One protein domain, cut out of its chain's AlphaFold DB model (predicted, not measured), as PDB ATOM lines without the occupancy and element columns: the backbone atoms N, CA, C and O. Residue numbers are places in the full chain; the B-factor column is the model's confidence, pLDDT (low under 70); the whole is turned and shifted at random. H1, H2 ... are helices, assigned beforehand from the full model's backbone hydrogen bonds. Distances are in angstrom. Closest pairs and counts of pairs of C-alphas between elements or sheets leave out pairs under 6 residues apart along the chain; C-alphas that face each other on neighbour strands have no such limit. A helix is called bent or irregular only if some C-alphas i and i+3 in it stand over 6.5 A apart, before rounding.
ATOM      1  N   ASP A   2      95.483  78.456 -14.180       87.56
ATOM      2  CA  ASP A   2      96.302  79.673 -14.085       87.56
ATOM      3  C   ASP A   2      96.610  80.049 -12.619       87.56
ATOM      4  O   ASP A   2      96.033  79.498 -11.679       87.56
ATOM      5  N   ASN A   3      97.545  80.980 -12.402       89.38
ATOM      6  CA  ASN A   3      97.954  81.370 -11.047       89.38
ATOM      7  C   ASN A   3      96.856  82.093 -10.253       89.38
ATOM      8  O   ASN A   3      96.898  82.078  -9.025       89.38
ATOM      9  N   ALA A   4      95.892  82.734 -10.918       92.06
ATOM     10  CA  ALA A   4      94.810  83.436 -10.239       92.06
ATOM     11  C   ALA A   4      93.777  82.444  -9.688       92.06
ATOM     12  O   ALA A   4      93.286  82.614  -8.574       92.06
ATOM     13  N   GLU A   5      93.478  81.392 -10.444       92.50
ATOM     14  CA  GLU A   5      92.641  80.278 -10.014       92.50
ATOM     15  C   GLU A   5      93.320  79.489  -8.888       92.50
ATOM     16  O   GLU A   5      92.721  79.313  -7.829       92.50
ATOM     17  N   LEU A   6      94.606  79.147  -9.035       94.31
ATOM     18  CA  LEU A   6      95.382  78.494  -7.974       94.31
ATOM     19  C   LEU A   6      95.402  79.318  -6.677       94.31
ATOM     20  O   LEU A   6      95.212  78.772  -5.590       94.31
ATOM     21  N   ARG A   7      95.586  80.639  -6.782       96.62
ATOM     22  CA  ARG A   7      95.565  81.540  -5.624       96.62
ATOM     23  C   ARG A   7      94.233  81.484  -4.878       96.62
ATOM     24  O   ARG A   7      94.250  81.427  -3.656       96.62
ATOM     25  N   LYS A   8      93.098  81.436  -5.583       96.50
ATOM     26  CA  LYS A   8      91.778  81.311  -4.938       96.50
ATOM     27  C   LYS A   8      91.658  80.024  -4.124       96.50
ATOM     28  O   LYS A   8      91.163  80.072  -3.005       96.50
ATOM     29  N   ILE A   9      92.132  78.900  -4.666       95.56
ATOM     30  CA  ILE A   9      92.084  77.606  -3.970       95.56
ATOM     31  C   ILE A   9      92.993  77.638  -2.726       95.56
ATOM     32  O   ILE A   9      92.573  77.213  -1.652       95.56
ATOM     33  N   ILE A  10      94.207  78.194  -2.841       97.75
ATOM     34  CA  ILE A  10      95.124  78.370  -1.698       97.75
ATOM     35  C   ILE A  10      94.489  79.262  -0.627       97.75
ATOM     36  O   ILE A  10      94.512  78.926   0.554       97.75
ATOM     37  N   ASP A  11      93.907  80.393  -1.025       97.19
ATOM     38  CA  ASP A  11      93.302  81.327  -0.081       97.19
ATOM     39  C   ASP A  11      92.127  80.697   0.676       97.19
ATOM     40  O   ASP A  11      91.935  81.027   1.846       97.19
ATOM     41  N   GLN A  12      91.397  79.782   0.031       96.19
ATOM     42  CA  GLN A  12      90.249  79.084   0.599       96.19
ATOM     43  C   GLN A  12      90.630  77.982   1.597       96.19
ATOM     44  O   GLN A  12      89.962  77.854   2.619       96.19
ATOM     45  N   TYR A  13      91.650  77.174   1.301       96.31
ATOM     46  CA  TYR A  13      91.901  75.930   2.047       96.31
ATOM     47  C   TYR A  13      93.164  75.921   2.894       96.31
ATOM     48  O   TYR A  13      93.362  75.008   3.687       96.31
ATOM     49  N   VAL A  14      94.026  76.916   2.729       96.56
ATOM     50  CA  VAL A  14      95.260  77.013   3.499       96.56
ATOM     51  C   VAL A  14      95.069  78.075   4.567       96.56
ATOM     52  O   VAL A  14      94.658  79.199   4.277       96.56
ATOM     53  N   ASP A  15      95.365  77.739   5.814       93.50
ATOM     54  CA  ASP A  15      95.293  78.694   6.914       93.50
ATOM     55  C   ASP A  15      96.581  79.531   6.978       93.50
ATOM     56  O   ASP A  15      97.686  79.003   7.141       93.50
ATOM     57  N   ASP A  16      96.455  80.854   6.842       94.69
ATOM     58  CA  ASP A  16      97.616  81.747   6.843       94.69
ATOM     59  C   ASP A  16      98.271  81.895   8.222       94.69
ATOM     60  O   ASP A  16      99.421  82.337   8.300       94.69
ATOM     61  N   ARG A  17      97.603  81.480   9.304       93.06
ATOM     62  CA  ARG A  17      98.179  81.470  10.653       93.06
ATOM     63  C   ARG A  17      99.344  80.485  10.731       93.06
ATOM     64  O   ARG A  17     100.341  80.746  11.412       93.06
ATOM     65  N   TYR A  18      99.241  79.383   9.989       94.38
ATOM     66  CA  TYR A  18     100.170  78.255  10.053       94.38
ATOM     67  C   TYR A  18     101.063  78.129   8.819       94.38
ATOM     68  O   TYR A  18     102.204  77.688   8.949       94.38
ATOM     69  N   TYR A  19     100.598  78.570   7.647       96.94
ATOM     70  CA  TYR A  19     101.313  78.366   6.387       96.94
ATOM     71  C   TYR A  19     101.527  79.660   5.592       96.94
ATOM     72  O   TYR A  19     100.771  80.632   5.670       96.94
ATOM     73  N   ASP A  20     102.604  79.690   4.812       97.75
ATOM     74  CA  ASP A  20     102.960  80.775   3.902       97.75
ATOM     75  C   ASP A  20     102.353  80.542   2.507       97.75
ATOM     76  O   ASP A  20     102.874  79.788   1.679       97.75
ATOM     77  N   LYS A  21     101.221  81.210   2.255       97.81
ATOM     78  CA  LYS A  21     100.449  81.105   1.006       97.81
ATOM     79  C   LYS A  21     101.220  81.577  -0.228       97.81
ATOM     80  O   LYS A  21     101.037  81.014  -1.308       97.81
ATOM     81  N   ASP A  22     102.079  82.587  -0.091       97.75
ATOM     82  CA  ASP A  22     102.833  83.127  -1.224       97.75
ATOM     83  C   ASP A  22     103.973  82.179  -1.610       97.75
ATOM     84  O   ASP A  22     104.176  81.912  -2.799       97.75
ATOM     85  N   LYS A  23     104.647  81.578  -0.620       97.88
ATOM     86  CA  LYS A  23     105.601  80.490  -0.867       97.88
ATOM     87  C   LYS A  23     104.937  79.290  -1.529       97.88
ATOM     88  O   LYS A  23     105.495  78.756  -2.488       97.88
ATOM     89  N   LEU A  24     103.757  78.885  -1.056       97.94
ATOM     90  CA  LEU A  24     103.014  77.775  -1.648       97.94
ATOM     91  C   LEU A  24     102.685  78.048  -3.124       97.94
ATOM     92  O   LEU A  24     102.978  77.223  -3.992       97.94
ATOM     93  N   LEU A  25     102.156  79.237  -3.432       97.69
ATOM     94  CA  LEU A  25     101.854  79.653  -4.803       97.69
ATOM     95  C   LEU A  25     103.109  79.675  -5.687       97.69
ATOM     96  O   LEU A  25     103.075  79.197  -6.824       97.69
ATOM     97  N   GLN A  26     104.218  80.217  -5.175       97.00
ATOM     98  CA  GLN A  26     105.495  80.244  -5.883       97.00
ATOM     99  C   GLN A  26     105.984  78.826  -6.197       97.00
ATOM    100  O   GLN A  26     106.324  78.537  -7.346       97.00
ATOM    101  N   TYR A  27     105.983  77.934  -5.202       97.44
ATOM    102  CA  TYR A  27     106.427  76.555  -5.373       97.44
ATOM    103  C   TYR A  27     105.587  75.845  -6.445       97.44
ATOM    104  O   TYR A  27     106.142  75.313  -7.410       97.44
ATOM    105  N   LEU A  28     104.255  75.907  -6.345       96.75
ATOM    106  CA  LEU A  28     103.333  75.252  -7.283       96.75
ATOM    107  C   LEU A  28     103.351  75.880  -8.693       96.75
ATOM    108  O   LEU A  28     103.025  75.222  -9.684       96.75
ATOM    109  N   SER A  29     103.774  77.140  -8.827       94.19
ATOM    110  CA  SER A  29     103.988  77.774 -10.137       94.19
ATOM    111  C   SER A  29     105.212  77.211 -10.864       94.19
ATOM    112  O   SER A  29     105.221  77.138 -12.093       94.19
ATOM    113  N   MET A  30     106.245  76.816 -10.116       94.19
ATOM    114  CA  MET A  30     107.532  76.372 -10.664       94.19
ATOM    115  C   MET A  30     107.612  74.859 -10.877       94.19
ATOM    116  O   MET A  30     108.344  74.408 -11.757       94.19
ATOM    117  N   HIS A  31     106.856  74.078 -10.105       95.38
ATOM    118  CA  HIS A  31     106.967  72.623 -10.094       95.38
ATOM    119  C   HIS A  31     105.751  71.945 -10.738       95.38
ATOM    120  O   HIS A  31     104.602  72.359 -10.570       95.38
ATOM    121  N   GLN A  32     106.017  70.895 -11.520       94.38
ATOM    122  CA  GLN A  32     104.987  69.996 -12.063       94.38
ATOM    123  C   GLN A  32     104.780  68.761 -11.182       94.38
ATOM    124  O   GLN A  32     103.677  68.222 -11.148       94.38
ATOM    125  N   MET A  33     105.830  68.350 -10.469       97.19
ATOM    126  CA  MET A  33     105.803  67.318  -9.437       97.19
ATOM    127  C   MET A  33     106.006  67.986  -8.085       97.19
ATOM    128  O   MET A  33     106.913  68.803  -7.949       97.19
ATOM    129  N   VAL A  34     105.172  67.649  -7.113       97.12
ATOM    130  CA  VAL A  34     105.216  68.204  -5.764       97.12
ATOM    131  C   VAL A  34     105.764  67.141  -4.828       97.12
ATOM    132  O   VAL A  34     105.116  66.113  -4.628       97.12
ATOM    133  N   GLY A  35     106.964  67.358  -4.297       95.19
ATOM    134  CA  GLY A  35     107.584  66.468  -3.317       95.19
ATOM    135  C   GLY A  35     107.175  66.798  -1.878       95.19
ATOM    136  O   GLY A  35     106.465  67.774  -1.631       95.19
ATOM    137  N   THR A  36     107.615  65.968  -0.928       94.25
ATOM    138  CA  THR A  36     107.323  66.132   0.509       94.25
ATOM    139  C   THR A  36     107.878  67.437   1.075       94.25
ATOM    140  O   THR A  36     107.306  68.004   2.001       94.25
ATOM    141  N   GLU A  37     108.955  67.971   0.491       94.62
ATOM    142  CA  GLU A  37     109.614  69.191   0.954       94.62
ATOM    143  C   GLU A  37     108.706  70.424   0.932       94.62
ATOM    144  O   GLU A  37     109.004  71.415   1.602       94.62
ATOM    145  N   ILE A  38     107.597  70.380   0.181       96.44
ATOM    146  CA  ILE A  38     106.641  71.482   0.132       96.44
ATOM    147  C   ILE A  38     106.071  71.799   1.516       96.44
ATOM    148  O   ILE A  38     105.865  72.972   1.816       96.44
ATOM    149  N   PHE A  39     105.849  70.785   2.360       96.00
ATOM    150  CA  PHE A  39     105.184  70.962   3.646       96.00
ATOM    151  C   PHE A  39     106.056  71.763   4.618       96.00
ATOM    152  O   PHE A  39     105.607  72.801   5.099       96.00
ATOM    153  N   ASP A  40     107.326  71.386   4.820       94.94
ATOM    154  CA  ASP A  40     108.268  72.170   5.643       94.94
ATOM    155  C   ASP A  40     108.612  73.527   5.001       94.94
ATOM    156  O   ASP A  40     108.779  74.519   5.710       94.94
ATOM    157  N   TYR A  41     108.663  73.616   3.664       96.31
ATOM    158  CA  TYR A  41     108.964  74.873   2.965       96.31
ATOM    159  C   TYR A  41     107.944  75.986   3.262       96.31
ATOM    160  O   TYR A  41     108.322  77.165   3.375       96.31
ATOM    161  N   VAL A  42     106.662  75.621   3.376       97.12
ATOM    162  CA  VAL A  42     105.554  76.566   3.596       97.12
ATOM    163  C   VAL A  42     105.130  76.680   5.060       97.12
ATOM    164  O   VAL A  42     104.406  77.616   5.391       97.12
ATOM    165  N   ASP A  43     105.572  75.784   5.943       95.69
ATOM    166  CA  ASP A  43     105.259  75.818   7.375       95.69
ATOM    167  C   ASP A  43     105.903  77.039   8.064       95.69
ATOM    168  O   ASP A  43     107.111  77.280   7.972       95.69
ATOM    169  N   LYS A  44     105.097  77.833   8.777       95.12
ATOM    170  CA  LYS A  44     105.572  79.001   9.542       95.12
ATOM    171  C   LYS A  44     106.138  78.632  10.914       95.12
ATOM    172  O   LYS A  44     106.732  79.488  11.567       95.12
ATOM    173  N   LYS A  45     105.960  77.381  11.355       90.56
ATOM    174  CA  LYS A  45     106.334  76.860  12.680       90.56
ATOM    175  C   LYS A  45     105.701  77.677  13.810       90.56
ATOM    176  O   LYS A  45     106.311  77.908  14.852       90.56
ATOM    177  N   SER A  46     104.462  78.121  13.574       87.00
ATOM    178  CA  SER A  46     103.696  79.006  14.462       87.00
ATOM    179  C   SER A  46     103.158  78.307  15.715       87.00
ATOM    180  O   SER A  46     102.718  78.982  16.644       87.00
ATOM    181  N   LEU A  47     103.157  76.970  15.760       86.19
ATOM    182  CA  LEU A  47     102.636  76.227  16.907       86.19
ATOM    183  C   LEU A  47     103.583  76.284  18.122       86.19
ATOM    184  O   LEU A  47     104.805  76.404  17.966       86.19
ATOM    185  N   PRO A  48     103.051  76.137  19.355       83.69
ATOM    186  CA  PRO A  48     103.854  76.157  20.572       83.69
ATOM    187  C   PRO A  48     105.037  75.181  20.531       83.69
ATOM    188  O   PRO A  48     104.890  73.995  20.224       83.69
ATOM    189  N   GLY A  49     106.223  75.687  20.878       83.56
ATOM    190  CA  GLY A  49     107.468  74.916  20.844       83.56
ATOM    191  C   GLY A  49     108.074  74.748  19.447       83.56
ATOM    192  O   GLY A  49     108.970  73.923  19.294       83.56
ATOM    193  N   GLY A  50     107.601  75.499  18.443       82.31
ATOM    194  CA  GLY A  50     108.098  75.414  17.067       82.31
ATOM    195  C   GLY A  50     107.719  74.105  16.375       82.31
ATOM    196  O   GLY A  50     108.444  73.642  15.495       82.31
ATOM    197  N   LYS A  51     106.619  73.479  16.812       85.69
ATOM    198  CA  LYS A  51     106.083  72.269  16.183       85.69
ATOM    199  C   LYS A  51     105.573  72.597  14.776       85.69
ATOM    200  O   LYS A  51     105.047  73.685  14.547       85.69
ATOM    201  N   GLN A  52     105.722  71.642  13.862       88.38
ATOM    202  CA  GLN A  52     105.122  71.717  12.530       88.38
ATOM    203  C   GLN A  52     103.598  71.610  12.618       88.38
ATOM    204  O   GLN A  52     103.081  70.935  13.514       88.38
ATOM    205  N   ALA A  53     102.905  72.289  11.709       89.50
ATOM    206  CA  ALA A  53     101.449  72.304  11.633       89.50
ATOM    207  C   ALA A  53     100.902  71.117  10.832       89.50
ATOM    208  O   ALA A  53      99.884  70.541  11.189       89.50
ATOM    209  N   HIS A  54     101.589  70.717   9.765       90.88
ATOM    210  CA  HIS A  54     101.144  69.608   8.926       90.88
ATOM    211  C   HIS A  54     101.341  68.238   9.598       90.88
ATOM    212  O   HIS A  54     102.191  68.060  10.476       90.88
ATOM    213  N   SER A  55     100.574  67.253   9.127       90.00
ATOM    214  CA  SER A  55     100.665  65.865   9.584       90.00
ATOM    215  C   SER A  55     102.081  65.306   9.423       90.00
ATOM    216  O   SER A  55     102.653  65.359   8.334       90.00
ATOM    217  N   ARG A  56     102.629  64.683  10.476       87.88
ATOM    218  CA  ARG A  56     103.978  64.072  10.425       87.88
ATOM    219  C   ARG A  56     104.052  62.871   9.491       87.88
ATOM    220  O   ARG A  56     105.135  62.426   9.124       87.88
ATOM    221  N   TYR A  57     102.907  62.300   9.137       86.56
ATOM    222  CA  TYR A  57     102.852  61.190   8.197       86.56
ATOM    223  C   TYR A  57     103.248  61.630   6.792       86.56
ATOM    224  O   TYR A  57     103.848  60.835   6.070       86.56
ATOM    225  N   LEU A  58     103.003  62.892   6.438       91.94
ATOM    226  CA  LEU A  58     103.393  63.450   5.145       91.94
ATOM    227  C   LEU A  58     104.918  63.525   4.970       91.94
ATOM    228  O   LEU A  58     105.396  63.507   3.841       91.94
ATOM    229  N   ASP A  59     105.685  63.525   6.064       88.56
ATOM    230  CA  ASP A  59     107.154  63.469   6.025       88.56
ATOM    231  C   ASP A  59     107.701  62.057   5.785       88.56
ATOM    232  O   ASP A  59     108.902  61.870   5.587       88.56
ATOM    233  N   SER A  60     106.844  61.038   5.853       83.75
ATOM    234  CA  SER A  60     107.255  59.644   5.729       83.75
ATOM    235  C   SER A  60     106.973  59.101   4.332       83.75
ATOM    236  O   SER A  60     105.912  59.369   3.770       83.75
ATOM    237  N   ASP A  61     107.820  58.190   3.837       77.75
ATOM    238  CA  ASP A  61     107.537  57.448   2.590       77.75
ATOM    239  C   ASP A  61     106.329  56.489   2.701       77.75
ATOM    240  O   ASP A  61     106.145  55.646   1.830       77.75
ATOM    241  N   SER A  62     105.565  56.541   3.800       77.56
ATOM    242  CA  SER A  62     104.272  55.862   3.955       77.56
ATOM    243  C   SER A  62     103.068  56.792   3.790       77.56
ATOM    244  O   SER A  62     101.992  56.315   3.463       77.56
ATOM    245  N   GLY A  63     103.216  58.095   4.054       82.31
ATOM    246  CA  GLY A  63     102.083  59.031   4.075       82.31
ATOM    247  C   GLY A  63     102.030  59.977   2.880       82.31
ATOM    248  O   GLY A  63     100.991  60.588   2.636       82.31
ATOM    249  N   TYR A  64     103.118  60.096   2.114       91.81
ATOM    250  CA  TYR A  64     103.132  60.906   0.904       91.81
ATOM    251  C   TYR A  64     104.147  60.395  -0.121       91.81
ATOM    252  O   TYR A  64     105.277  60.037   0.207       91.81
ATOM    253  N   TYR A  65     103.750  60.441  -1.390       90.69
ATOM    254  CA  TYR A  65     104.613  60.196  -2.542       90.69
ATOM    255  C   TYR A  65     104.548  61.409  -3.465       90.69
ATOM    256  O   TYR A  65     103.487  62.020  -3.549       90.69
ATOM    257  N   PRO A  66     105.628  61.771  -4.178       93.44
ATOM    258  CA  PRO A  66     105.588  62.900  -5.096       93.44
ATOM    259  C   PRO A  66     104.438  62.793  -6.105       93.44
ATOM    260  O   PRO A  66     104.369  61.841  -6.882       93.44
ATOM    261  N   LEU A  67     103.555  63.791  -6.108       94.62
ATOM    262  CA  LEU A  67     102.358  63.824  -6.947       94.62
ATOM    263  C   LEU A  67     102.505  64.832  -8.080       94.62
ATOM    264  O   LEU A  67     103.194  65.846  -7.949       94.62
ATOM    265  N   HIS A  68     101.777  64.608  -9.173       96.62
ATOM    266  CA  HIS A  68     101.522  65.683 -10.119       96.62
ATOM    267  C   HIS A  68     100.790  66.829  -9.417       96.62
ATOM    268  O   HIS A  68      99.912  66.615  -8.579       96.62
ATOM    269  N   LYS A  69     101.133  68.058  -9.795       95.88
ATOM    270  CA  LYS A  69     100.565  69.284  -9.228       95.88
ATOM    271  C   LYS A  69      99.036  69.271  -9.150       95.88
ATOM    272  O   LYS A  69      98.481  69.738  -8.166       95.88
ATOM    273  N   GLU A  70      98.360  68.751 -10.169       94.38
ATOM    274  CA  GLU A  70      96.893  68.695 -10.204       94.38
ATOM    275  C   GLU A  70      96.331  67.803  -9.089       94.38
ATOM    276  O   GLU A  70      95.460  68.242  -8.343       94.38
ATOM    277  N   SER A  71      96.901  66.609  -8.896       95.12
ATOM    278  CA  SER A  71      96.542  65.701  -7.798       95.12
ATOM    279  C   SER A  71      96.872  66.292  -6.425       95.12
ATOM    280  O   SER A  71      96.115  66.111  -5.476       95.12
ATOM    281  N   PHE A  72      97.980  67.033  -6.307       96.75
ATOM    282  CA  PHE A  72      98.314  67.736  -5.067       96.75
ATOM    283  C   PHE A  72      97.267  68.797  -4.715       96.75
ATOM    284  O   PHE A  72      96.846  68.894  -3.567       96.75
ATOM    285  N   ILE A  73      96.833  69.582  -5.702       96.06
ATOM    286  CA  ILE A  73      95.857  70.663  -5.512       96.06
ATOM    287  C   ILE A  73      94.493  70.103  -5.124       96.06
ATOM    288  O   ILE A  73      93.837  70.659  -4.248       96.06
ATOM    289  N   ASP A  74      94.095  68.989  -5.732       95.50
ATOM    290  CA  ASP A  74      92.858  68.289  -5.397       95.50
ATOM    291  C   ASP A  74      92.857  67.772  -3.938       95.50
ATOM    292  O   ASP A  74      91.828  67.845  -3.267       95.50
ATOM    293  N   ARG A  75      94.017  67.376  -3.393       96.19
ATOM    294  CA  ARG A  75      94.175  66.937  -1.988       96.19
ATOM    295  C   ARG A  75      94.565  68.044  -1.004       96.19
ATOM    296  O   ARG A  75      94.592  67.817   0.205       96.19
ATOM    297  N   MET A  76      94.837  69.250  -1.498       96.19
ATOM    298  CA  MET A  76      95.256  70.402  -0.696       96.19
ATOM    299  C   MET A  76      94.321  70.719   0.487       96.19
ATOM    300  O   MET A  76      94.853  71.033   1.554       96.19
ATOM    301  N   PRO A  77      92.978  70.600   0.371       97.31
ATOM    302  CA  PRO A  77      92.082  70.794   1.510       97.31
ATOM    303  C   PRO A  77      92.409  69.908   2.715       97.31
ATOM    304  O   PRO A  77      92.275  70.353   3.847       97.31
ATOM    305  N   PHE A  78      92.869  68.679   2.485       96.31
ATOM    306  CA  PHE A  78      93.161  67.717   3.547       96.31
ATOM    307  C   PHE A  78      94.556  67.925   4.134       96.31
ATOM    308  O   PHE A  78      94.734  67.841   5.345       96.31
ATOM    309  N   TYR A  79      95.541  68.231   3.286       95.94
ATOM    310  CA  TYR A  79      96.929  68.421   3.713       95.94
ATOM    311  C   TYR A  79      97.135  69.620   4.637       95.94
ATOM    312  O   TYR A  79      97.992  69.573   5.518       95.94
ATOM    313  N   PHE A  80      96.381  70.695   4.406       95.81
ATOM    314  CA  PHE A  80      96.536  71.962   5.119       95.81
ATOM    315  C   PHE A  80      95.381  72.261   6.076       95.81
ATOM    316  O   PHE A  80      95.329  73.360   6.633       95.81
ATOM    317  N   TYR A  81      94.472  71.301   6.285       94.62
ATOM    318  CA  TYR A  81      93.462  71.431   7.323       94.62
ATOM    319  C   TYR A  81      94.137  71.462   8.691       94.62
ATOM    320  O   TYR A  81      94.851  70.530   9.067       94.62
ATOM    321  N   MET A  82      93.869  72.530   9.436       90.94
ATOM    322  CA  MET A  82      94.282  72.670  10.820       90.94
ATOM    323  C   MET A  82      93.044  72.801  11.699       90.94
ATOM    324  O   MET A  82      92.251  73.713  11.445       90.94
ATOM    325  N   PRO A  83      92.887  71.941  12.722       88.94
ATOM    326  CA  PRO A  83      91.813  72.097  13.688       88.94
ATOM    327  C   PRO A  83      91.908  73.453  14.386       88.94
ATOM    328  O   PRO A  83      93.007  73.973  14.631       88.94
ATOM    329  N   ASP A  84      90.759  74.021  14.737       86.56
ATOM    330  CA  ASP A  84      90.729  75.187  15.604       86.56
ATOM    331  C   ASP A  84      91.132  74.802  17.033       86.56
ATOM    332  O   ASP A  84      90.348  74.263  17.804       86.56
ATOM    333  N   ILE A  85      92.380  75.102  17.396       79.00
ATOM    334  CA  ILE A  85      92.963  74.823  18.718       79.00
ATOM    335  C   ILE A  85      92.202  75.454  19.893       79.00
ATOM    336  O   ILE A  85      92.384  75.004  21.026       79.00
ATOM    337  N   ASP A  86      91.372  76.471  19.646       81.75
ATOM    338  CA  ASP A  86      90.524  77.084  20.671       81.75
ATOM    339  C   ASP A  86      89.149  76.390  20.807       81.75
ATOM    340  O   ASP A  86      88.441  76.613  21.794       81.75
ATOM    341  N   ASP A  87      88.773  75.520  19.863       83.88
ATOM    342  CA  ASP A  87      87.534  74.742  19.885       83.88
ATOM    343  C   ASP A  87      87.801  73.296  20.328       83.88
ATOM    344  O   ASP A  87      88.325  72.465  19.591       83.88
ATOM    345  N   TYR A  88      87.365  72.954  21.543       75.69
ATOM    346  CA  TYR A  88      87.530  71.607  22.098       75.69
ATOM    347  C   TYR A  88      86.794  70.514  21.296       75.69
ATOM    348  O   TYR A  88      87.082  69.328  21.456       75.69
ATOM    349  N   HIS A  89      85.837  70.888  20.441       76.25
ATOM    350  CA  HIS A  89      85.131  69.965  19.555       76.25
ATOM    351  C   HIS A  89      85.798  69.807  18.184       76.25
ATOM    352  O   HIS A  89      85.348  68.972  17.401       76.25
ATOM    353  N   ASP A  90      86.856  70.564  17.899       82.44
ATOM    354  CA  ASP A  90      87.630  70.500  16.665       82.44
ATOM    355  C   ASP A  90      89.043  69.994  16.974       82.44
ATOM    356  O   ASP A  90      90.008  70.743  17.020       82.44
ATOM    357  N   GLY A  91      89.149  68.700  17.274       81.44
ATOM    358  CA  GLY A  91      90.430  68.036  17.543       81.44
ATOM    359  C   GLY A  91      90.947  67.215  16.361       81.44
ATOM    360  O   GLY A  91      92.100  66.782  16.367       81.44
ATOM    361  N   GLY A  92      90.083  66.976  15.376       86.06
ATOM    362  CA  GLY A  92      90.302  66.177  14.183       86.06
ATOM    363  C   GLY A  92      91.415  66.707  13.279       86.06
ATOM    364  O   GLY A  92      91.505  67.906  13.046       86.06
ATOM    365  N   CYS A  93      92.247  65.834  12.714       89.19
ATOM    366  CA  CYS A  93      93.218  66.199  11.685       89.19
ATOM    367  C   CYS A  93      93.669  64.961  10.904       89.19
ATOM    368  O   CYS A  93      93.346  63.823  11.258       89.19
ATOM    369  N   LEU A  94      94.455  65.187   9.852       91.75
ATOM    370  CA  LEU A  94      94.934  64.126   8.972       91.75
ATOM    371  C   LEU A  94      95.807  63.081   9.694       91.75
ATOM    372  O   LEU A  94      95.739  61.906   9.348       91.75
ATOM    373  N   ASP A  95      96.556  63.471  10.737       88.06
ATOM    374  CA  ASP A  95      97.334  62.521  11.557       88.06
ATOM    375  C   ASP A  95      96.450  61.421  12.174       88.06
ATOM    376  O   ASP A  95      96.904  60.285  12.323       88.06
ATOM    377  N   TRP A  96      95.198  61.734  12.525       85.88
ATOM    378  CA  TRP A  96      94.290  60.769  13.151       85.88
ATOM    379  C   TRP A  96      93.763  59.745  12.163       85.88
ATOM    380  O   TRP A  96      93.836  58.550  12.435       85.88
ATOM    381  N   LEU A  97      93.312  60.201  10.997       89.31
ATOM    382  CA  LEU A  97      92.826  59.307   9.949       89.31
ATOM    383  C   LEU A  97      93.950  58.415   9.399       89.31
ATOM    384  O   LEU A  97      93.744  57.235   9.131       89.31
ATOM    385  N   PHE A  98      95.183  58.926   9.345       89.25
ATOM    386  CA  PHE A  98      96.358  58.102   9.059       89.25
ATOM    387  C   PHE A  98      96.647  57.032  10.123       89.25
ATOM    388  O   PHE A  98      97.270  56.008   9.825       89.25
ATOM    389  N   GLY A  99      96.232  57.266  11.369       85.12
ATOM    390  CA  GLY A  99      96.238  56.254  12.417       85.12
ATOM    391  C   GLY A  99      95.376  55.052  12.036       85.12
ATOM    392  O   GLY A  99      95.857  53.924  12.136       85.12
ATOM    393  N   GLU A 100      94.164  55.290  11.527       84.31
ATOM    394  CA  GLU A 100      93.257  54.232  11.057       84.31
ATOM    395  C   GLU A 100      93.840  53.475   9.857       84.31
ATOM    396  O   GLU A 100      93.900  52.245   9.883       84.31
ATOM    397  N   LEU A 101      94.385  54.193   8.865       86.44
ATOM    398  CA  LEU A 101      95.041  53.577   7.704       86.44
ATOM    399  C   LEU A 101      96.160  52.607   8.123       86.44
ATOM    400  O   LEU A 101      96.266  51.505   7.587       86.44
ATOM    401  N   ARG A 102      96.982  52.969   9.119       83.94
ATOM    402  CA  ARG A 102      98.041  52.073   9.621       83.94
ATOM    403  C   ARG A 102      97.494  50.815  10.282       83.94
ATOM    404  O   ARG A 102      98.131  49.767  10.178       83.94
ATOM    405  N   VAL A 103      96.378  50.909  11.004       82.81
ATOM    406  CA  VAL A 103      95.760  49.721  11.607       82.81
ATOM    407  C   VAL A 103      95.268  48.786  10.505       82.81
ATOM    408  O   VAL A 103      95.525  47.586  10.570       82.81
ATOM    409  N   GLN A 104      94.668  49.335   9.447       83.19
ATOM    410  CA  GLN A 104      94.244  48.562   8.282       83.19
ATOM    411  C   GLN A 104      95.429  47.895   7.561       83.19
ATOM    412  O   GLN A 104      95.369  46.706   7.250       83.19
ATOM    413  N   GLU A 105      96.540  48.613   7.352       85.81
ATOM    414  CA  GLU A 105      97.770  48.031   6.791       85.81
ATOM    415  C   GLU A 105      98.258  46.832   7.620       85.81
ATOM    416  O   GLU A 105      98.576  45.776   7.068       85.81
ATOM    417  N   GLN A 106      98.270  46.970   8.951       84.94
ATOM    418  CA  GLN A 106      98.678  45.902   9.866       84.94
ATOM    419  C   GLN A 106      97.749  44.687   9.794       84.94
ATOM    420  O   GLN A 106      98.240  43.561   9.744       84.94
ATOM    421  N   GLN A 107      96.433  44.907   9.759       82.94
ATOM    422  CA  GLN A 107      95.436  43.837   9.646       82.94
ATOM    423  C   GLN A 107      95.573  43.061   8.331       82.94
ATOM    424  O   GLN A 107      95.459  41.838   8.320       82.94
ATOM    425  N   LEU A 108      95.882  43.756   7.234       85.56
ATOM    426  CA  LEU A 108      96.100  43.149   5.920       85.56
ATOM    427  C   LEU A 108      97.512  42.563   5.743       85.56
ATOM    428  O   LEU A 108      97.799  41.948   4.716       85.56
ATOM    429  N   GLY A 109      98.410  42.750   6.715       86.38
ATOM    430  CA  GLY A 109      99.800  42.300   6.626       86.38
ATOM    431  C   GLY A 109     100.606  43.006   5.531       86.38
ATOM    432  O   GLY A 109     101.600  42.461   5.047       86.38
ATOM    433  N   VAL A 110     100.184  44.206   5.126       85.62
ATOM    434  CA  VAL A 110     100.866  45.038   4.129       85.62
ATOM    435  C   VAL A 110     101.597  46.192   4.812       85.62
ATOM    436  O   VAL A 110     101.353  46.523   5.969       85.62
ATOM    437  N   TYR A 111     102.543  46.804   4.107       81.50
ATOM    438  CA  TYR A 111     103.304  47.933   4.630       81.50
ATOM    439  C   TYR A 111     103.575  48.935   3.518       81.50
ATOM    440  O   TYR A 111     104.124  48.544   2.486       81.50
ATOM    441  N   LYS A 112     103.248  50.213   3.751       81.62
ATOM    442  CA  LYS A 112     103.398  51.290   2.760       81.62
ATOM    443  C   LYS A 112     102.626  50.979   1.479       81.62
ATOM    444  O   LYS A 112     103.181  51.042   0.380       81.62
ATOM    445  N   SER A 113     101.370  50.573   1.630       87.06
ATOM    446  CA  SER A 113     100.531  50.237   0.484       87.06
ATOM    447  C   SER A 113     100.088  51.514  -0.226       87.06
ATOM    448  O   SER A 113      99.275  52.276   0.294       87.06
ATOM    449  N   LEU A 114     100.628  51.744  -1.426       87.81
ATOM    450  CA  LEU A 114     100.244  52.889  -2.252       87.81
ATOM    451  C   LEU A 114      98.765  52.823  -2.651       87.81
ATOM    452  O   LEU A 114      98.114  53.859  -2.694       87.81
ATOM    453  N   ASP A 115      98.249  51.617  -2.894       89.94
ATOM    454  CA  ASP A 115      96.851  51.408  -3.269       89.94
ATOM    455  C   ASP A 115      95.919  51.792  -2.111       89.94
ATOM    456  O   ASP A 115      95.011  52.589  -2.308       89.94
ATOM    457  N   LEU A 116      96.218  51.359  -0.876       90.38
ATOM    458  CA  LEU A 116      95.418  51.751   0.298       90.38
ATOM    459  C   LEU A 116      95.496  53.255   0.575       90.38
ATOM    460  O   LEU A 116      94.512  53.865   0.985       90.38
ATOM    461  N   LEU A 117      96.664  53.865   0.358       91.75
ATOM    462  CA  LEU A 117      96.809  55.312   0.481       91.75
ATOM    463  C   LEU A 117      95.970  56.050  -0.571       91.75
ATOM    464  O   LEU A 117      95.393  57.093  -0.270       91.75
ATOM    465  N   GLU A 118      95.928  55.545  -1.804       93.38
ATOM    466  CA  GLU A 118      95.111  56.121  -2.866       93.38
ATOM    467  C   GLU A 118      93.623  55.984  -2.552       93.38
ATOM    468  O   GLU A 118      92.927  56.997  -2.599       93.38
ATOM    469  N   ASP A 119      93.170  54.790  -2.165       93.69
ATOM    470  CA  ASP A 119      91.788  54.517  -1.757       93.69
ATOM    471  C   ASP A 119      91.364  55.462  -0.625       93.69
ATOM    472  O   ASP A 119      90.368  56.172  -0.745       93.69
ATOM    473  N   PHE A 120      92.208  55.620   0.398       94.31
ATOM    474  CA  PHE A 120      91.983  56.572   1.485       94.31
ATOM    475  C   PHE A 120      91.778  58.021   0.999       94.31
ATOM    476  O   PHE A 120      90.901  58.739   1.487       94.31
ATOM    477  N   TYR A 121      92.564  58.487   0.024       95.38
ATOM    478  CA  TYR A 121      92.341  59.818  -0.546       95.38
ATOM    479  C   TYR A 121      91.104  59.875  -1.440       95.38
ATOM    480  O   TYR A 121      90.479  60.934  -1.503       95.38
ATOM    481  N   GLN A 122      90.734  58.793  -2.127       96.38
ATOM    482  CA  GLN A 122      89.472  58.739  -2.865       96.38
ATOM    483  C   GLN A 122      88.277  58.860  -1.919       96.38
ATOM    484  O   GLN A 122      87.371  59.637  -2.211       96.38
ATOM    485  N   ASP A 123      88.336  58.230  -0.748       97.12
ATOM    486  CA  ASP A 123      87.311  58.350   0.288       97.12
ATOM    487  C   ASP A 123      87.179  59.794   0.784       97.12
ATOM    488  O   ASP A 123      86.089  60.371   0.793       97.12
ATOM    489  N   LEU A 124      88.301  60.449   1.112       97.50
ATOM    490  CA  LEU A 124      88.299  61.865   1.502       97.50
ATOM    491  C   LEU A 124      87.709  62.769   0.410       97.50
ATOM    492  O   LEU A 124      86.938  63.689   0.701       97.50
ATOM    493  N   ARG A 125      88.046  62.508  -0.857       97.69
ATOM    494  CA  ARG A 125      87.500  63.245  -2.004       97.69
ATOM    495  C   ARG A 125      86.007  63.010  -2.165       97.69
ATOM    496  O   ARG A 125      85.285  63.972  -2.414       97.69
ATOM    497  N   TYR A 126      85.543  61.778  -2.008       98.12
ATOM    498  CA  TYR A 126      84.129  61.434  -2.053       98.12
ATOM    499  C   TYR A 126      83.347  62.199  -0.973       98.12
ATOM    500  O   TYR A 126      82.387  62.914  -1.285       98.12
ATOM    501  N   LEU A 127      83.816  62.178   0.277       98.44
ATOM    502  CA  LEU A 127      83.191  62.917   1.380       98.44
ATOM    503  C   LEU A 127      83.169  64.434   1.122       98.44
ATOM    504  O   LEU A 127      82.142  65.103   1.281       98.44
ATOM    505  N   PHE A 128      84.292  64.997   0.683       98.31
ATOM    506  CA  PHE A 128      84.430  66.442   0.536       98.31
ATOM    507  C   PHE A 128      83.782  66.983  -0.745       98.31
ATOM    508  O   PHE A 128      82.960  67.902  -0.715       98.31
ATOM    509  N   TYR A 129      84.138  66.425  -1.899       97.56
ATOM    510  CA  TYR A 129      83.720  66.943  -3.196       97.56
ATOM    511  C   TYR A 129      82.363  66.417  -3.644       97.56
ATOM    512  O   TYR A 129      81.631  67.181  -4.276       97.56
ATOM    513  N   GLU A 130      81.997  65.176  -3.332       97.19
ATOM    514  CA  GLU A 130      80.713  64.618  -3.770       97.19
ATOM    515  C   GLU A 130      79.626  64.837  -2.720       97.19
ATOM    516  O   GLU A 130      78.575  65.395  -3.042       97.19
ATOM    517  N   LYS A 131      79.898  64.491  -1.456       97.25
ATOM    518  CA  LYS A 131      78.939  64.674  -0.352       97.25
ATOM    519  C   LYS A 131      78.883  66.080   0.213       97.25
ATOM    520  O   LYS A 131      77.935  66.394   0.927       97.25
ATOM    521  N   LYS A 132      79.831  66.947  -0.161       97.31
ATOM    522  CA  LYS A 132      79.897  68.345   0.300       97.31
ATOM    523  C   LYS A 132      79.975  68.457   1.824       97.31
ATOM    524  O   LYS A 132      79.512  69.448   2.388       97.31
ATOM    525  N   ILE A 133      80.562  67.456   2.476       98.06
ATOM    526  CA  ILE A 133      80.790  67.462   3.919       98.06
ATOM    527  C   ILE A 133      81.952  68.417   4.204       98.06
ATOM    528  O   ILE A 133      82.930  68.462   3.455       98.06
ATOM    529  N   SER A 134      81.832  69.232   5.252       96.44
ATOM    530  CA  SER A 134      82.882  70.191   5.593       96.44
ATOM    531  C   SER A 134      84.149  69.468   6.067       96.44
ATOM    532  O   SER A 134      84.070  68.379   6.630       96.44
ATOM    533  N   LEU A 135      85.330  70.074   5.886       95.44
ATOM    534  CA  LEU A 135      86.582  69.490   6.398       95.44
ATOM    535  C   LEU A 135      86.507  69.248   7.910       95.44
ATOM    536  O   LEU A 135      86.931  68.200   8.386       95.44
ATOM    537  N   LYS A 136      85.896  70.185   8.645       94.12
ATOM    538  CA  LYS A 136      85.686  70.055  10.086       94.12
ATOM    539  C   LYS A 136      84.889  68.807  10.430       94.12
ATOM    540  O   LYS A 136      85.308  68.057  11.306       94.12
ATOM    541  N   ASP A 137      83.795  68.554   9.723       95.75
ATOM    542  CA  ASP A 137      82.980  67.368   9.969       95.75
ATOM    543  C   ASP A 137      83.715  66.086   9.548       95.75
ATOM    544  O   ASP A 137      83.720  65.127  10.310       95.75
ATOM    545  N   ILE A 138      84.424  66.079   8.408       96.06
ATOM    546  CA  ILE A 138      85.219  64.919   7.953       96.06
ATOM    547  C   ILE A 138      86.227  64.481   9.021       96.06
ATOM    548  O   ILE A 138      86.338  63.294   9.313       96.06
ATOM    549  N   PHE A 139      86.952  65.429   9.617       93.56
ATOM    550  CA  PHE A 139      88.001  65.108  10.581       93.56
ATOM    551  C   PHE A 139      87.490  64.851  12.006       93.56
ATOM    552  O   PHE A 139      88.232  64.284  12.809       93.56
ATOM    553  N   ASN A 140      86.263  65.261  12.345       92.19
ATOM    554  CA  ASN A 140      85.747  65.172  13.715       92.19
ATOM    555  C   ASN A 140      84.568  64.211  13.894       92.19
ATOM    556  O   ASN A 140      84.333  63.774  15.018       92.19
ATOM    557  N   TYR A 141      83.835  63.856  12.838       94.06
ATOM    558  CA  TYR A 141      82.607  63.075  12.968       94.06
ATOM    559  C   TYR A 141      82.844  61.720  13.650       94.06
ATOM    560  O   TYR A 141      82.207  61.424  14.660       94.06
ATOM    561  N   THR A 142      83.811  60.923  13.188       91.00
ATOM    562  CA  THR A 142      84.113  59.607  13.785       91.00
ATOM    563  C   THR A 142      84.687  59.720  15.198       91.00
ATOM    564  O   THR A 142      84.336  58.929  16.075       91.00
ATOM    565  N   LEU A 143      85.479  60.763  15.465       87.50
ATOM    566  CA  LEU A 143      85.960  61.095  16.808       87.50
ATOM    567  C   LEU A 143      84.791  61.401  17.758       87.50
ATOM    568  O   LEU A 143      84.788  60.964  18.910       87.50
ATOM    569  N   HIS A 144      83.779  62.132  17.286       89.62
ATOM    570  CA  HIS A 144      82.577  62.436  18.061       89.62
ATOM    571  C   HIS A 144      81.690  61.207  18.264       89.62
ATOM    572  O   HIS A 144      81.067  61.115  19.321       89.62
ATOM    573  N   GLN A 145      81.653  60.273  17.307       89.81
ATOM    574  CA  GLN A 145      80.928  59.000  17.426       89.81
ATOM    575  C   GLN A 145      81.535  58.088  18.499       89.81
ATOM    576  O   GLN A 145      80.799  57.537  19.312       89.81
ATOM    577  N   ALA A 146      82.862  57.944  18.548       80.06
ATOM    578  CA  ALA A 146      83.523  57.091  19.540       80.06
ATOM    579  C   ALA A 146      83.723  57.776  20.903       80.06
ATOM    580  O   ALA A 146      83.703  57.113  21.941       80.06
ATOM    581  N   GLY A 147      83.916  59.099  20.916       76.69
ATOM    582  CA  GLY A 147      84.382  59.853  22.086       76.69
ATOM    583  C   GLY A 147      85.898  59.766  22.318       76.69
ATOM    584  O   GLY A 147      86.421  60.412  23.227       76.69
ATOM    585  N   HIS A 148      86.608  58.994  21.495       69.56
ATOM    586  CA  HIS A 148      88.062  58.831  21.459       69.56
ATOM    587  C   HIS A 148      88.479  58.347  20.060       69.56
ATOM    588  O   HIS A 148      87.637  58.172  19.187       69.56
ATOM    589  N   ILE A 149      89.779  58.163  19.826       65.56
ATOM    590  CA  ILE A 149      90.281  57.629  18.551       65.56
ATOM    591  C   ILE A 149      90.035  56.117  18.533       65.56
ATOM    592  O   ILE A 149      90.686  55.389  19.283       65.56
ATOM    593  N   GLU A 150      89.108  55.666  17.691       69.06
ATOM    594  CA  GLU A 150      88.751  54.258  17.497       69.06
ATOM    595  C   GLU A 150      89.062  53.858  16.051       69.06
ATOM    596  O   GLU A 150      88.752  54.599  15.121       69.06
ATOM    597  N   SER A 151      89.690  52.700  15.854       71.19
ATOM    598  CA  SER A 151      90.055  52.230  14.515       71.19
ATOM    599  C   SER A 151      88.838  51.744  13.728       71.19
ATOM    600  O   SER A 151      88.027  50.995  14.260       71.19
ATOM    601  N   GLY A 152      88.775  52.071  12.435       85.06
ATOM    602  CA  GLY A 152      87.840  51.483  11.472       85.06
ATOM    603  C   GLY A 152      86.505  52.217  11.344       85.06
ATOM    604  O   GLY A 152      85.734  51.911  10.435       85.06
ATOM    605  N   LEU A 153      86.224  53.210  12.198       90.06
ATOM    606  CA  LEU A 153      84.992  53.997  12.097       90.06
ATOM    607  C   LEU A 153      84.972  54.897  10.860       90.06
ATOM    608  O   LEU A 153      83.892  55.138  10.321       90.06
ATOM    609  N   PHE A 154      86.127  55.387  10.396       93.00
ATOM    610  CA  PHE A 154      86.191  56.163   9.158       93.00
ATOM    611  C   PHE A 154      85.801  55.312   7.953       93.00
ATOM    612  O   PHE A 154      84.898  55.688   7.208       93.00
ATOM    613  N   THR A 155      86.402  54.129   7.814       92.50
ATOM    614  CA  THR A 155      86.065  53.187   6.740       92.50
ATOM    615  C   THR A 155      84.600  52.759   6.818       92.50
ATOM    616  O   THR A 155      83.892  52.832   5.818       92.50
ATOM    617  N   MET A 156      84.093  52.437   8.015       94.88
ATOM    618  CA  MET A 156      82.676  52.111   8.219       94.88
ATOM    619  C   MET A 156      81.744  53.246   7.770       94.88
ATOM    620  O   MET A 156      80.687  52.994   7.194       94.88
ATOM    621  N   TRP A 157      82.112  54.502   8.030       97.31
ATOM    622  CA  TRP A 157      81.319  55.650   7.599       97.31
ATOM    623  C   TRP A 157      81.291  55.805   6.077       97.31
ATOM    624  O   TRP A 157      80.234  56.076   5.505       97.31
ATOM    625  N   VAL A 158      82.424  55.602   5.415       97.31
ATOM    626  CA  VAL A 158      82.502  55.644   3.953       97.31
ATOM    627  C   VAL A 158      81.682  54.504   3.340       97.31
ATOM    628  O   VAL A 158      80.826  54.757   2.489       97.31
ATOM    629  N   ASP A 159      81.840  53.278   3.844       97.12
ATOM    630  CA  ASP A 159      81.066  52.109   3.411       97.12
ATOM    631  C   ASP A 159      79.561  52.309   3.620       97.12
ATOM    632  O   ASP A 159      78.751  51.999   2.741       97.12
ATOM    633  N   TYR A 160      79.172  52.884   4.761       98.31
ATOM    634  CA  TYR A 160      77.794  53.274   5.037       98.31
ATOM    635  C   TYR A 160      77.241  54.195   3.945       98.31
ATOM    636  O   TYR A 160      76.140  53.963   3.437       98.31
ATOM    637  N   LEU A 161      77.992  55.232   3.568       98.38
ATOM    638  CA  LEU A 161      77.565  56.200   2.562       98.38
ATOM    639  C   LEU A 161      77.477  55.587   1.161       98.38
ATOM    640  O   LEU A 161      76.529  55.893   0.435       98.38
ATOM    641  N   HIS A 162      78.390  54.681   0.808       97.94
ATOM    642  CA  HIS A 162      78.298  53.926  -0.440       97.94
ATOM    643  C   HIS A 162      77.052  53.041  -0.481       97.94
ATOM    644  O   HIS A 162      76.279  53.122  -1.435       97.94
ATOM    645  N   ILE A 163      76.777  52.270   0.579       98.12
ATOM    646  CA  ILE A 163      75.550  51.462   0.668       98.12
ATOM    647  C   ILE A 163      74.311  52.361   0.576       98.12
ATOM    648  O   ILE A 163      73.361  52.060  -0.150       98.12
ATOM    649  N   ARG A 164      74.321  53.492   1.284       97.12
ATOM    650  CA  ARG A 164      73.239  54.478   1.263       97.12
ATOM    651  C   ARG A 164      72.975  54.993  -0.152       97.12
ATOM    652  O   ARG A 164      71.814  55.119  -0.536       97.12
ATOM    653  N   ASP A 165      74.011  55.277  -0.929       96.62
ATOM    654  CA  ASP A 165      73.872  55.741  -2.310       96.62
ATOM    655  C   ASP A 165      73.360  54.649  -3.250       96.62
ATOM    656  O   ASP A 165      72.395  54.875  -3.988       96.62
ATOM    657  N   ASP A 166      73.970  53.465  -3.193       97.19
ATOM    658  CA  ASP A 166      73.657  52.332  -4.067       97.19
ATOM    659  C   ASP A 166      72.202  51.879  -3.900       97.19
ATOM    660  O   ASP A 166      71.500  51.598  -4.878       97.19
ATOM    661  N   TYR A 167      71.720  51.881  -2.655       96.62
ATOM    662  CA  TYR A 167      70.363  51.473  -2.294       96.62
ATOM    663  C   TYR A 167      69.401  52.654  -2.111       96.62
ATOM    664  O   TYR A 167      68.228  52.444  -1.799       96.62
ATOM    665  N   LYS A 168      69.859  53.888  -2.366       95.44
ATOM    666  CA  LYS A 168      69.072  55.133  -2.275       95.44
ATOM    667  C   LYS A 168      68.356  55.294  -0.933       95.44
ATOM    668  O   LYS A 168      67.185  55.672  -0.886       95.44
ATOM    669  N   LEU A 169      69.057  54.987   0.152       95.19
ATOM    670  CA  LEU A 169      68.532  55.132   1.502       95.19
ATOM    671  C   LEU A 169      68.411  56.626   1.850       95.19
ATOM    672  O   LEU A 169      69.299  57.429   1.555       95.19
ATOM    673  N   GLU A 170      67.300  57.005   2.483       93.19
ATOM    674  CA  GLU A 170      67.009  58.396   2.875       93.19
ATOM    675  C   GLU A 170      67.627  58.791   4.227       93.19
ATOM    676  O   GLU A 170      67.423  59.910   4.695       93.19
ATOM    677  N   SER A 171      68.380  57.887   4.859       91.62
ATOM    678  CA  SER A 171      69.042  58.127   6.140       91.62
ATOM    679  C   SER A 171      70.052  59.281   6.064       91.62
ATOM    680  O   SER A 171      70.519  59.660   4.981       91.62
ATOM    681  N   ASP A 172      70.372  59.865   7.222       95.94
ATOM    682  CA  ASP A 172      71.334  60.968   7.325       95.94
ATOM    683  C   ASP A 172      72.719  60.529   6.820       95.94
ATOM    684  O   ASP A 172      73.098  59.371   6.946       95.94
ATOM    685  N   ILE A 173      73.485  61.444   6.230       96.81
ATOM    686  CA  ILE A 173      74.875  61.187   5.839       96.81
ATOM    687  C   ILE A 173      75.825  61.207   7.047       96.81
ATOM    688  O   ILE A 173      76.916  60.648   6.972       96.81
ATOM    689  N   MET A 174      75.421  61.830   8.156       97.19
ATOM    690  CA  MET A 174      76.167  61.878   9.418       97.19
ATOM    691  C   MET A 174      75.250  61.506  10.586       97.19
ATOM    692  O   MET A 174      74.921  62.355  11.420       97.19
ATOM    693  N   PRO A 175      74.771  60.255  10.641       96.25
ATOM    694  CA  PRO A 175      73.828  59.850  11.664       96.25
ATOM    695  C   PRO A 175      74.393  59.982  13.078       96.25
ATOM    696  O   PRO A 175      75.549  59.697  13.361       96.25
ATOM    697  N   ASP A 176      73.520  60.306  14.026       94.56
ATOM    698  CA  ASP A 176      73.891  60.386  15.441       94.56
ATOM    699  C   ASP A 176      74.455  59.069  16.006       94.56
ATOM    700  O   ASP A 176      75.138  59.102  17.022       94.56
ATOM    701  N   ARG A 177      74.146  57.924  15.379       94.44
ATOM    702  CA  ARG A 177      74.513  56.567  15.812       94.44
ATOM    703  C   ARG A 177      75.041  55.769  14.622       94.44
ATOM    704  O   ARG A 177      74.332  54.908  14.098       94.44
ATOM    705  N   LEU A 178      76.264  56.056  14.185       96.31
ATOM    706  CA  LEU A 178      76.842  55.472  12.971       96.31
ATOM    707  C   LEU A 178      76.739  53.947  12.949       96.31
ATOM    708  O   LEU A 178      76.225  53.391  11.988       96.31
ATOM    709  N   ILE A 179      77.142  53.283  14.031       95.62
ATOM    710  CA  ILE A 179      77.154  51.818  14.101       95.62
ATOM    711  C   ILE A 179      75.749  51.192  13.998       95.62
ATOM    712  O   ILE A 179      75.567  50.117  13.429       95.62
ATOM    713  N   THR A 180      74.727  51.899  14.492       96.38
ATOM    714  CA  THR A 180      73.321  51.488  14.377       96.38
ATOM    715  C   THR A 180      72.845  51.638  12.932       96.38
ATOM    716  O   THR A 180      72.235  50.724  12.378       96.38
ATOM    717  N   GLU A 181      73.114  52.787  12.311       97.44
ATOM    718  CA  GLU A 181      72.698  53.059  10.931       97.44
ATOM    719  C   GLU A 181      73.463  52.221   9.908       97.44
ATOM    720  O   GLU A 181      72.886  51.821   8.898       97.44
ATOM    721  N   PHE A 182      74.718  51.875  10.191       97.75
ATOM    722  CA  PHE A 182      75.497  50.966   9.365       97.75
ATOM    723  C   PHE A 182      74.853  49.580   9.296       97.75
ATOM    724  O   PHE A 182      74.582  49.094   8.201       97.75
ATOM    725  N   ASN A 183      74.478  48.990  10.437       97.75
ATOM    726  CA  ASN A 183      73.767  47.708  10.441       97.75
ATOM    727  C   ASN A 183      72.411  47.781   9.731       97.75
ATOM    728  O   ASN A 183      72.055  46.864   8.991       97.75
ATOM    729  N   ARG A 184      71.664  48.880   9.889       97.31
ATOM    730  CA  ARG A 184      70.415  49.092   9.136       97.31
ATOM    731  C   ARG A 184      70.666  49.130   7.629       97.31
ATOM    732  O   ARG A 184      69.905  48.522   6.878       97.31
ATOM    733  N   ALA A 185      71.730  49.802   7.193       98.12
ATOM    734  CA  ALA A 185      72.125  49.865   5.791       98.12
ATOM    735  C   ALA A 185      72.556  48.489   5.254       98.12
ATOM    736  O   ALA A 185      72.112  48.101   4.174       98.12
ATOM    737  N   LEU A 186      73.338  47.718   6.018       98.06
ATOM    738  CA  LEU A 186      73.713  46.340   5.676       98.06
ATOM    739  C   LEU A 186      72.477  45.456   5.477       98.06
ATOM    740  O   LEU A 186      72.333  44.827   4.428       98.06
ATOM    741  N   ILE A 187      71.540  45.486   6.426       97.38
ATOM    742  CA  ILE A 187      70.291  44.718   6.353       97.38
ATOM    743  C   ILE A 187      69.459  45.139   5.137       97.38
ATOM    744  O   ILE A 187      68.962  44.284   4.401       97.38
ATOM    745  N   ALA A 188      69.333  46.444   4.877       96.38
ATOM    746  CA  ALA A 188      68.633  46.955   3.697       96.38
ATOM    747  C   ALA A 188      69.293  46.500   2.382       96.38
ATOM    748  O   ALA A 188      68.600  46.273   1.388       96.38
TER     749      ALA A 188
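AT A GLANCE: This is residues 2 to 188 of the 357 residues of the protein "Putative zinc finger/helix-turn-helix protein, YgiT family" of Roseburia faecis (UniProt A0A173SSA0). What shape do these atoms make? Ten helices, mostly crossed, follow one long axis: H1, H2 and H3 make one end, H9 and H10 lie as a pair at the other, and H5, H6, H7 and H8 fill the stretch between, with H7 near the middle. What is it made of? The printed part has 187 residues with ten named helices, H1 to H10 in chain order, and no named strand; its class is all helix. How large is it? It is compact, with a radius of gyration of the C-alphas of 17.2 A and spans of 51 by 35 by 35 A.

HOW THE PARTS SIT: How does the printed part begin? H1, residues 3 to 13, and H2, residues 21 to 30, touch as a helical hairpin at a steep tilt of 42 degrees, with Ile 10 and Lys 21 the closest C-alphas at 6.6 A. H2 and H3, residues 37 to 42, touch as another hairpin, with C-alphas 23 and 42 closest at 5.9 A; their tilt of 36 degrees is only just steep. H4, residues 56 to 59, only just touches H6, residues 94 to 107, through residues 95 to 98 of H6 alone, with 3 pairs of C-alphas within 8 A, the closest Tyr 57 and Asp 95 at 6.6 A. What touches the hub? The hub H7, residues 114 to 130, only just touches H5, residues 69 to 79, with 3 pairs within 8 A, the closest C-alphas 75 and 121 at 7.5 A. H6 and H7 form a hairpin at 44 degrees, with C-alphas 101 and 120 closest at 7.5 A. H7 and H8, residues 135 to 146, touch about perpendicular at 74 degrees, with C-alphas 128 and 135 closest at 6.9 A. What comes last? H8 only just touches H9, residues 153 to 166, with 3 pairs within 8 A, the closest Thr 142 and Leu 153 at 5.9 A. H9 and H10, residues 178 to 188, touch and run the same way at 34 degrees, a tilt only just shallow, with C-alphas 160 and 182 closest at 5.4 A. Are the helix backbones whole? Every O i to N i+4 pair is within hydrogen-bond range in H1, H2, H3, H6, H7, H9 and H10, against 5 of 7 in H5 and 6 of 8 in H8, while H4 is too short for such a pair.

IN THESE COORDINATES: Where are the ends? H1 starts at C-alpha 3 (97.954, 81.370, -11.047), and H10 ends at C-alpha 188 (68.633, 46.955, 3.697). Which helices are longest? H7 measures 22.8 A from first to last C-alpha, H6 20.3 A and H9 19.8 A. Which are irregular? H5 and H8 are: C-alphas 74 and 77 are 7.4 A apart, and C-alphas 139 and 142 are 7.5 A apart.

THE WHOLE: Which links are long? Those from H3 to H4, H5 to H6 and H9 to H10 are long, and the printed part has no cut. Where is confidence low? Residues 148 to 150 are under 70, and the mean pLDDT of the printed part is 91.8.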